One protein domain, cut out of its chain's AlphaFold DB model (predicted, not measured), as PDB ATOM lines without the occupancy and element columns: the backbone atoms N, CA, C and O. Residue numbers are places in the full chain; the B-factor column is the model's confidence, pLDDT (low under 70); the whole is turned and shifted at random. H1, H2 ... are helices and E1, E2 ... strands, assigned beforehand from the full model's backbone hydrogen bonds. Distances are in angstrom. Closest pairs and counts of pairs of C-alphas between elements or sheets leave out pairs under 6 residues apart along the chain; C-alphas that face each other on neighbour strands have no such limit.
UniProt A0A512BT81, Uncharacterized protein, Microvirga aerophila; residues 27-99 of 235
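Overview. This is residues 27 to 99 of the 235 residues of an uncharacterized protein of Microvirga aerophila (UniProt A0A512BT81). One long helix, H1, makes the spine of a flat, loose model: a small hairpin of two strands, E1 and E2, folds back along the half of H1 nearer its first residue, and a shorter helix, H3, folds back along the other side at a slant. The turn from H1 to H3 holds the tiny helix H2. The printed part has 73 residues, with two named strands and three named helices in the order E1, E2, H1, H2, H3; the sheet E1 - E2 is antiparallel and the class is mostly helix. The whole is loose, with a radius of gyration of the C-alphas of 15.2 A and spans of 48 by 31 by 13 A.

Arrangement. E1, residues 27 to 31, and E2, residues 34 to 39, form an antiparallel hairpin at 152 degrees, with N 29 and O 36 at 2.9 A and N 36 and O 29 at 2.8 A, within hydrogen-bond range. The closest C-alphas of E2 and H1, residues 43 to 71, are those of Tyr 38 and Gln 45, 5.9 A apart. H3, residues 81 to 98, touches H1, closest at the C-alphas of Ala 65 and Ala 82, 5.1 A apart. They run opposite ways at a shallow tilt of 32 degrees, only just short of steep. H2, residues 75 to 78, and H1 only just touch, only at the corner, with 3 pairs of C-alphas within 8 A, the closest Arg 69 and Val 75 at 6.2 A; H1 does so with residues 68 to 69 alone. H3 is apart from E1 and E2. In H1 and H3 every O i to N i+4 pair is within hydrogen-bond range; H2 is too short for such a pair.

Along the chain. E1 begins at C-alpha 27 (-44.953, -24.671, 25.713) and E2 measures 17.1 A. H1 measures 41.8 A from C-alpha 43 (-41.182, -19.928, 37.044). H3 measures 25.4 A and ends at C-alpha 98 (-22.514, -10.350, 35.788).

Size, cuts and confidence. The C-alphas of Asn 41 and Leu 74, the two farthest apart, are 48.2 A apart. The printed part has no cut, and no link is long. Residue 99 has a pLDDT under 70.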
ATOM      1  N   VAL A  27     -45.562 -25.240  26.918       90.62
ATOM      2  CA  VAL A  27     -44.953 -24.671  25.713       90.62
ATOM      3  C   VAL A  27     -43.860 -25.616  25.242       90.62
ATOM      4  O   VAL A  27     -42.974 -25.979  26.017       90.62
ATOM      5  N   THR A  28     -43.932 -26.025  23.979       90.25
ATOM      6  CA  THR A  28     -42.921 -26.846  23.302       90.25
ATOM      7  C   THR A  28     -42.084 -25.980  22.374       90.25
ATOM      8  O   THR A  28     -42.634 -25.167  21.638       90.25
ATOM      9  N   TYR A  29     -40.770 -26.167  22.386       88.44
ATOM     10  CA  TYR A  29     -39.832 -25.463  21.511       88.44
ATOM     11  C   TYR A  29     -38.705 -26.403  21.074       88.44
ATOM     12  O   TYR A  29     -38.483 -27.441  21.699       88.44
ATOM     13  N   GLU A  30     -37.991 -26.060  20.008       93.06
ATOM     14  CA  GLU A  30     -36.907 -26.873  19.458       93.06
ATOM     15  C   GLU A  30     -35.605 -26.074  19.408       93.06
ATOM     16  O   GLU A  30     -35.593 -24.923  18.984       93.06
ATOM     17  N   ILE A  31     -34.513 -26.681  19.875       91.00
ATOM     18  CA  ILE A  31     -33.157 -26.125  19.801       91.00
ATOM     19  C   ILE A  31     -32.247 -27.224  19.261       91.00
ATOM     20  O   ILE A  31     -32.164 -28.297  19.864       91.00
ATOM     21  N   ASN A  32     -31.544 -26.963  18.157       88.75
ATOM     22  CA  ASN A  32     -30.582 -27.893  17.547       88.75
ATOM     23  C   ASN A  32     -31.164 -29.295  17.270       88.75
ATOM     24  O   ASN A  32     -30.544 -30.305  17.609       88.75
ATOM     25  N   GLY A  33     -32.386 -29.377  16.736       91.50
ATOM     26  CA  GLY A  33     -33.044 -30.658  16.442       91.50
ATOM     27  C   GLY A  33     -33.627 -31.383  17.663       91.50
ATOM     28  O   GLY A  33     -34.147 -32.493  17.538       91.50
ATOM     29  N   LYS A  34     -33.523 -30.805  18.868       93.88
ATOM     30  CA  LYS A  34     -34.050 -31.391  20.108       93.88
ATOM     31  C   LYS A  34     -35.272 -30.616  20.581       93.88
ATOM     32  O   LYS A  34     -35.185 -29.418  20.852       93.88
ATOM     33  N   ARG A  35     -36.399 -31.317  20.724       92.69
ATOM     34  CA  ARG A  35     -37.638 -30.763  21.282       92.69
ATOM     35  C   ARG A  35     -37.586 -30.734  22.807       92.69
ATOM     36  O   ARG A  35     -37.349 -31.749  23.457       92.69
ATOM     37  N   TYR A  36     -37.866 -29.569  23.368       91.88
ATOM     38  CA  TYR A  36     -38.018 -29.320  24.792       91.88
ATOM     39  C   TYR A  36     -39.442 -28.861  25.080       91.88
ATOM     40  O   TYR A  36     -40.123 -28.299  24.225       91.88
ATOM     41  N   SER A  37     -39.893 -29.083  26.309       92.44
ATOM     42  CA  SER A  37     -41.149 -28.519  26.791       92.44
ATOM     43  C   SER A  37     -40.972 -27.955  28.191       92.44
ATOM     44  O   SER A  37     -40.145 -28.442  28.964       92.44
ATOM     45  N   TYR A  38     -41.727 -26.910  28.509       90.94
ATOM     46  CA  TYR A  38     -41.800 -26.351  29.851       90.94
ATOM     47  C   TYR A  38     -43.232 -25.958  30.187       90.94
ATOM     48  O   TYR A  38     -44.015 -25.582  29.315       90.94
ATOM     49  N   SER A  39     -43.578 -26.056  31.466       91.44
ATOM     50  CA  SER A  39     -44.837 -25.514  31.963       91.44
ATOM     51  C   SER A  39     -44.670 -24.027  32.253       91.44
ATOM     52  O   SER A  39     -43.757 -23.632  32.981       91.44
ATOM     53  N   THR A  40     -45.579 -23.202  31.740       88.75
ATOM     54  CA  THR A  40     -45.631 -21.766  32.063       88.75
ATOM     55  C   THR A  40     -45.994 -21.495  33.521       88.75
ATOM     56  O   THR A  40     -45.724 -20.405  34.017       88.75
ATOM     57  N   ASN A  41     -46.536 -22.492  34.232       91.06
ATOM     58  CA  ASN A  41     -46.876 -22.381  35.648       91.06
ATOM     59  C   ASN A  41     -45.631 -22.431  36.557       91.06
ATOM     60  O   ASN A  41     -45.626 -21.896  37.662       91.06
ATOM     61  N   ASN A  42     -44.531 -23.040  36.095       91.56
ATOM     62  CA  ASN A  42     -43.308 -23.152  36.883       91.56
ATOM     63  C   ASN A  42     -42.278 -22.087  36.473       91.56
ATOM     64  O   ASN A  42     -41.561 -22.245  35.482       91.56
ATOM     65  N   ARG A  43     -42.138 -21.029  37.285       90.38
ATOM     66  CA  ARG A  43     -41.182 -19.928  37.044       90.38
ATOM     67  C   ARG A  43     -39.734 -20.398  36.861       90.38
ATOM     68  O   ARG A  43     -39.026 -19.836  36.031       90.38
ATOM     69  N   GLN A  44     -39.305 -21.440  37.577       95.00
ATOM     70  CA  GLN A  44     -37.953 -22.005  37.445       95.00
ATOM     71  C   GLN A  44     -37.751 -22.635  36.059       95.00
ATOM     72  O   GLN A  44     -36.718 -22.428  35.416       95.00
ATOM     73  N   GLN A  45     -38.760 -23.358  35.559       93.06
ATOM     74  CA  GLN A  45     -38.713 -23.933  34.213       93.06
ATOM     75  C   GLN A  45     -38.733 -22.850  33.135       93.06
ATOM     76  O   GLN A  45     -37.982 -22.957  32.171       93.06
ATOM     77  N   VAL A  46     -39.526 -21.786  33.313       93.69
ATOM     78  CA  VAL A  46     -39.552 -20.642  32.388       93.69
ATOM     79  C   VAL A  46     -38.189 -19.954  32.333       93.69
ATOM     80  O   VAL A  46     -37.672 -19.715  31.245       93.69
ATOM     81  N   ALA A  47     -37.576 -19.667  33.483       91.94
ATOM     82  CA  ALA A  47     -36.258 -19.035  33.536       91.94
ATOM     83  C   ALA A  47     -35.184 -19.915  32.877       91.94
ATOM     84  O   ALA A  47     -34.370 -19.430  32.094       91.94
ATOM     85  N   THR A  48     -35.223 -21.223  33.135       92.44
ATOM     86  CA  THR A  48     -34.300 -22.184  32.519       92.44
ATOM     87  C   THR A  48     -34.515 -22.278  31.008       92.44
ATOM     88  O   THR A  48     -33.547 -22.299  30.251       92.44
ATOM     89  N   ALA A  49     -35.770 -22.302  30.551       92.94
ATOM     90  CA  ALA A  49     -36.104 -22.321  29.133       92.94
ATOM     91  C   ALA A  49     -35.633 -21.045  28.428       92.94
ATOM     92  O   ALA A  49     -34.986 -21.143  27.391       92.94
ATOM     93  N   ARG A  50     -35.863 -19.864  29.019       92.19
ATOM     94  CA  ARG A  50     -35.367 -18.585  28.486       92.19
ATOM     95  C   ARG A  50     -33.853 -18.584  28.330       92.19
ATOM     96  O   ARG A  50     -33.379 -18.352  27.226       92.19
ATOM     97  N   LYS A  51     -33.112 -18.971  29.375       92.31
ATOM     98  CA  LYS A  51     -31.644 -19.075  29.310       92.31
ATOM     99  C   LYS A  51     -31.173 -19.997  28.186       92.31
ATOM    100  O   LYS A  51     -30.209 -19.687  27.496       92.31
ATOM    101  N   ARG A  52     -31.852 -21.131  27.977       91.81
ATOM    102  CA  ARG A  52     -31.521 -22.065  26.889       91.81
ATOM    103  C   ARG A  52     -31.797 -21.468  25.513       91.81
ATOM    104  O   ARG A  52     -30.960 -21.607  24.628       91.81
ATOM    105  N   ILE A  53     -32.944 -20.815  25.341       89.81
ATOM    106  CA  ILE A  53     -33.330 -20.161  24.085       89.81
ATOM    107  C   ILE A  53     -32.358 -19.022  23.755       89.81
ATOM    108  O   ILE A  53     -31.899 -18.920  22.623       89.81
ATOM    109  N   GLU A  54     -31.998 -18.202  24.740       88.38
ATOM    110  CA  GLU A  54     -31.030 -17.112  24.577       88.38
ATOM    111  C   GLU A  54     -29.640 -17.638  24.215       88.38
ATOM    112  O   GLU A  54     -29.035 -17.160  23.256       88.38
ATOM    113  N   ALA A  55     -29.160 -18.671  24.915       88.12
ATOM    114  CA  ALA A  55     -27.881 -19.305  24.604       88.12
ATOM    115  C   ALA A  55     -27.859 -19.896  23.184       88.12
ATOM    116  O   ALA A  55     -26.872 -19.738  22.466       88.12
ATOM    117  N   ALA A  56     -28.951 -20.537  22.758       89.06
ATOM    118  CA  ALA A  56     -29.089 -21.050  21.399       89.06
ATOM    119  C   ALA A  56     -29.069 -19.925  20.360       89.06
ATOM    120  O   ALA A  56     -28.309 -19.993  19.399       89.06
ATOM    121  N   LYS A  57     -29.823 -18.848  20.594       89.06
ATOM    122  CA  LYS A  57     -29.852 -17.684  19.704       89.06
ATOM    123  C   LYS A  57     -28.470 -17.040  19.560       89.06
ATOM    124  O   LYS A  57     -28.092 -16.651  18.459       89.06
ATOM    125  N   ALA A  58     -27.704 -16.949  20.647       85.56
ATOM    126  CA  ALA A  58     -26.344 -16.426  20.602       85.56
ATOM    127  C   ALA A  58     -25.383 -17.349  19.835       85.56
ATOM    128  O   ALA A  58     -24.534 -16.859  19.090       85.56
ATOM    129  N   ALA A  59     -25.526 -18.671  19.972       88.12
ATOM    130  CA  ALA A  59     -24.765 -19.630  19.174       88.12
ATOM    131  C   ALA A  59     -25.094 -19.505  17.676       88.12
ATOM    132  O   ALA A  59     -24.179 -19.441  16.858       88.12
ATOM    133  N   ASP A  60     -26.374 -19.371  17.323       87.19
ATOM    134  CA  ASP A  60     -26.812 -19.176  15.936       87.19
ATOM    135  C   ASP A  60     -26.292 -17.860  15.347       87.19
ATOM    136  O   ASP A  60     -25.846 -17.825  14.199       87.19
ATOM    137  N   ALA A  61     -26.313 -16.773  16.123       84.69
ATOM    138  CA  ALA A  61     -25.771 -15.483  15.699       84.69
ATOM    139  C   ALA A  61     -24.265 -15.574  15.408       84.69
ATOM    140  O   ALA A  61     -23.807 -15.090  14.372       84.69
ATOM    141  N   LYS A  62     -23.500 -16.260  16.268       85.31
ATOM    142  CA  LYS A  62     -22.072 -16.515  16.033       85.31
ATOM    143  C   LYS A  62     -21.835 -17.360  14.788       85.31
ATOM    144  O   LYS A  62     -21.030 -16.974  13.949       85.31
ATOM    145  N   ALA A  63     -22.573 -18.457  14.630       88.88
ATOM    146  CA  ALA A  63     -22.453 -19.320  13.460       88.88
ATOM    147  C   ALA A  63     -22.747 -18.559  12.156       88.88
ATOM    148  O   ALA A  63     -22.040 -18.729  11.163       88.88
ATOM    149  N   LYS A  64     -23.746 -17.664  12.157       86.69
ATOM    150  CA  LYS A  64     -24.032 -16.778  11.018       86.69
ATOM    151  C   LYS A  64     -22.899 -15.788  10.757       86.69
ATOM    152  O   LYS A  64     -22.481 -15.658   9.609       86.69
ATOM    153  N   ALA A  65     -22.369 -15.141  11.793       85.94
ATOM    154  CA  ALA A  65     -21.253 -14.207  11.655       85.94
ATOM    155  C   ALA A  65     -19.985 -14.894  11.112       85.94
ATOM    156  O   ALA A  65     -19.289 -14.340  10.260       85.94
ATOM    157  N   GLU A  66     -19.698 -16.119  11.555       86.25
ATOM    158  CA  GLU A  66     -18.591 -16.932  11.042       86.25
ATOM    159  C   GLU A  66     -18.827 -17.367   9.593       86.25
ATOM    160  O   GLU A  66     -17.920 -17.264   8.766       86.25
ATOM    161  N   ALA A  67     -20.051 -17.779   9.252       90.31
ATOM    162  CA  ALA A  67     -20.417 -18.122   7.881       90.31
ATOM    163  C   ALA A  67     -20.303 -16.917   6.931       90.31
ATOM    164  O   ALA A  67     -19.838 -17.069   5.801       90.31
ATOM    165  N   GLU A  68     -20.683 -15.714   7.370       87.62
ATOM    166  CA  GLU A  68     -20.474 -14.477   6.608       87.62
ATOM    167  C   GLU A  68     -18.993 -14.146   6.455       87.62
ATOM    168  O   GLU A  68     -18.551 -13.823   5.353       87.62
ATOM    169  N   ARG A  69     -18.207 -14.281   7.527       87.44
ATOM    170  CA  ARG A  69     -16.759 -14.048   7.493       87.44
ATOM    171  C   ARG A  69     -16.057 -15.000   6.527       87.44
ATOM    172  O   ARG A  69     -15.156 -14.571   5.810       87.44
ATOM    173  N   ALA A  70     -16.474 -16.266   6.488       91.38
ATOM    174  CA  ALA A  70     -15.945 -17.263   5.561       91.38
ATOM    175  C   ALA A  70     -16.308 -16.947   4.102       91.38
ATOM    176  O   ALA A  70     -15.500 -17.171   3.205       91.38
ATOM    177  N   LYS A  71     -17.509 -16.404   3.862       92.94
ATOM    178  CA  LYS A  71     -17.958 -16.005   2.521       92.94
ATOM    179  C   LYS A  71     -17.329 -14.698   2.048       92.94
ATOM    180  O   LYS A  71     -17.126 -14.535   0.850       92.94
ATOM    181  N   ASN A  72     -17.062 -13.756   2.953       89.50
ATOM    182  CA  ASN A  72     -16.605 -12.426   2.584       89.50
ATOM    183  C   ASN A  72     -15.625 -11.851   3.629       89.50
ATOM    184  O   ASN A  72     -16.046 -11.249   4.619       89.50
ATOM    185  N   PRO A  73     -14.301 -11.995   3.432       86.50
ATOM    186  CA  PRO A  73     -13.305 -11.609   4.434       86.50
ATOM    187  C   PRO A  73     -13.252 -10.091   4.685       86.50
ATOM    188  O   PRO A  73     -12.877  -9.664   5.781       86.50
ATOM    189  N   LEU A  74     -13.694  -9.272   3.720       88.69
ATOM    190  CA  LEU A  74     -13.771  -7.809   3.852       88.69
ATOM    191  C   LEU A  74     -14.775  -7.365   4.923       88.69
ATOM    192  O   LEU A  74     -14.654  -6.271   5.468       88.69
ATOM    193  N   VAL A  75     -15.718  -8.232   5.294       85.50
ATOM    194  CA  VAL A  75     -16.675  -7.977   6.375       85.50
ATOM    195  C   VAL A  75     -15.973  -7.692   7.706       85.50
ATOM    196  O   VAL A  75     -16.483  -6.919   8.509       85.50
ATOM    197  N   SER A  76     -14.776  -8.247   7.928       81.25
ATOM    198  CA  SER A  76     -13.978  -7.953   9.125       81.25
ATOM    199  C   SER A  76     -13.448  -6.516   9.196       81.25
ATOM    200  O   SER A  76     -13.186  -6.035  10.294       81.25
ATOM    201  N   LEU A  77     -13.313  -5.829   8.056       85.88
ATOM    202  CA  LEU A  77     -12.812  -4.454   7.974       85.88
ATOM    203  C   LEU A  77     -13.940  -3.420   8.069       85.88
ATOM    204  O   LEU A  77     -13.753  -2.364   8.663       85.88
ATOM    205  N   PHE A  78     -15.108  -3.724   7.498       84.38
ATOM    206  CA  PHE A  78     -16.245  -2.794   7.445       84.38
ATOM    207  C   PHE A  78     -17.290  -3.029   8.550       84.38
ATOM    208  O   PHE A  78     -18.113  -2.152   8.809       84.38
ATOM    209  N   GLY A  79     -17.244  -4.190   9.215       79.06
ATOM    210  CA  GLY A  79     -18.184  -4.612  10.252       79.06
ATOM    211  C   GLY A  79     -19.574  -4.912   9.686       79.06
ATOM    212  O   GLY A  79     -20.352  -3.988   9.439       79.06
ATOM    213  N   SER A  80     -19.918  -6.195   9.507       84.75
ATOM    214  CA  SER A  80     -21.287  -6.564   9.107       84.75
ATOM    215  C   SER A  80     -22.278  -6.417  10.251       84.75
ATOM    216  O   SER A  80     -21.929  -6.470  11.434       84.75
ATOM    217  N   GLN A  81     -23.546  -6.299   9.866       80.06
ATOM    218  CA  GLN A  81     -24.676  -6.375  10.780       80.06
ATOM    219  C   GLN A  81     -24.604  -7.645  11.645       80.06
ATOM    220  O   GLN A  81     -24.712  -7.547  12.860       80.06
ATOM    221  N   ALA A  82     -24.283  -8.810  11.065       77.19
ATOM    222  CA  ALA A  82     -24.191 -10.057  11.826       77.19
ATOM    223  C   ALA A  82     -23.082 -10.045  12.889       77.19
ATOM    224  O   ALA A  82     -23.252 -10.628  13.958       77.19
ATOM    225  N   GLN A  83     -21.952  -9.372  12.634       77.94
ATOM    226  CA  GLN A  83     -20.905  -9.201  13.649       77.94
ATOM    227  C   GLN A  83     -21.366  -8.305  14.800       77.94
ATOM    228  O   GLN A  83     -21.061  -8.599  15.956       77.94
ATOM    229  N   ARG A  84     -22.121  -7.240  14.502       83.06
ATOM    230  CA  ARG A  84     -22.706  -6.369  15.532       83.06
ATOM    231  C   ARG A  84     -23.757  -7.113  16.348       83.06
ATOM    232  O   ARG A  84     -23.674  -7.095  17.569       83.06
ATOM    233  N   ASP A  85     -24.653  -7.844  15.692       78.31
ATOM    234  CA  ASP A  85     -25.700  -8.628  16.349       78.31
ATOM    235  C   ASP A  85     -25.105  -9.728  17.242       78.31
ATOM    236  O   ASP A  85     -25.588  -9.967  18.352       78.31
ATOM    237  N   ALA A  86     -24.032 -10.390  16.793       78.81
ATOM    238  CA  ALA A  86     -23.314 -11.378  17.593       78.81
ATOM    239  C   ALA A  86     -22.649 -10.738  18.823       78.81
ATOM    240  O   ALA A  86     -22.784 -11.269  19.927       78.81
ATOM    241  N   ALA A  87     -21.985  -9.589  18.654       83.62
ATOM    242  CA  ALA A  87     -21.369  -8.851  19.755       83.62
ATOM    243  C   ALA A  87     -22.410  -8.345  20.768       83.62
ATOM    244  O   ALA A  87     -22.217  -8.503  21.971       83.62
ATOM    245  N   GLU A  88     -23.539  -7.812  20.296       84.56
ATOM    246  CA  GLU A  88     -24.645  -7.349  21.141       84.56
ATOM    247  C   GLU A  88     -25.320  -8.512  21.884       84.56
ATOM    248  O   GLU A  88     -25.714  -8.400  23.044       84.56
ATOM    249  N   SER A  89     -25.440  -9.670  21.236       78.94
ATOM    250  CA  SER A  89     -25.980 -10.869  21.880       78.94
ATOM    251  C   SER A  89     -25.047 -11.388  22.976       78.94
ATOM    252  O   SER A  89     -25.522 -11.839  24.018       78.94
ATOM    253  N   GLN A  90     -23.728 -11.310  22.773       77.50
ATOM    254  CA  GLN A  90     -22.750 -11.673  23.800       77.50
ATOM    255  C   GLN A  90     -22.777 -10.709  24.979       77.50
ATOM    256  O   GLN A  90     -22.850 -11.169  26.114       77.50
ATOM    257  N   SER A  91     -22.791  -9.400  24.728       82.75
ATOM    258  CA  SER A  91     -22.835  -8.415  25.808       82.75
ATOM    259  C   SER A  91     -24.103  -8.547  26.653       82.75
ATOM    260  O   SER A  91     -24.015  -8.464  27.873       82.75
ATOM    261  N   LYS A  92     -25.256  -8.867  26.048       81.00
ATOM    262  CA  LYS A  92     -26.497  -9.170  26.788       81.00
ATOM    263  C   LYS A  92     -26.370 -10.393  27.701       81.00
ATOM    264  O   LYS A  92     -26.904 -10.386  28.809       81.00
ATOM    265  N   ILE A  93     -25.675 -11.444  27.261       79.56
ATOM    266  CA  ILE A  93     -25.426 -12.628  28.100       79.56
ATOM    267  C   ILE A  93     -24.465 -12.276  29.232       79.56
ATOM    268  O   ILE A  93     -24.731 -12.621  30.382       79.56
ATOM    269  N   ASP A  94     -23.381 -11.570  28.927       80.69
ATOM    270  CA  ASP A  94     -22.391 -11.167  29.921       80.69
ATOM    271  C   ASP A  94     -23.015 -10.243  30.976       80.69
ATOM    272  O   ASP A  94     -22.755 -10.403  32.169       80.69
ATOM    273  N   GLU A  95     -23.915  -9.340  30.580       81.88
ATOM    274  CA  GLU A  95     -24.705  -8.495  31.481       81.88
ATOM    275  C   GLU A  95     -25.635  -9.330  32.377       81.88
ATOM    276  O   GLU A  95     -25.669  -9.140  33.597       81.88
ATOM    277  N   ALA A  96     -26.333 -10.316  31.803       75.12
ATOM    278  CA  ALA A  96     -27.202 -11.223  32.552       75.12
ATOM    279  C   ALA A  96     -26.429 -12.130  33.530       75.12
ATOM    280  O   ALA A  96     -26.966 -12.514  34.570       75.12
ATOM    281  N   VAL A  97     -25.178 -12.478  33.213       75.88
ATOM    282  CA  VAL A  97     -24.303 -13.300  34.065       75.88
ATOM    283  C   VAL A  97     -23.631 -12.463  35.153       75.88
ATOM    284  O   VAL A  97     -23.531 -12.915  36.292       75.88
ATOM    285  N   THR A  98     -23.196 -11.243  34.837       78.81
ATOM    286  CA  THR A  98     -22.514 -10.350  35.788       78.81
ATOM    287  C   THR A  98     -23.474  -9.549  36.668       78.81
ATOM    288  O   THR A  98     -23.032  -8.914  37.624       78.81
ATOM    289  N   GLY A  99     -24.782  -9.567  36.376       60.16
ATOM    290  CA  GLY A  99     -25.808  -8.843  37.134       60.16
ATOM    291  C   GLY A  99     -25.674  -7.320  37.051       60.16
ATOM    292  O   GLY A  99     -26.343  -6.591  37.784       60.16
TER     293      GLY A  99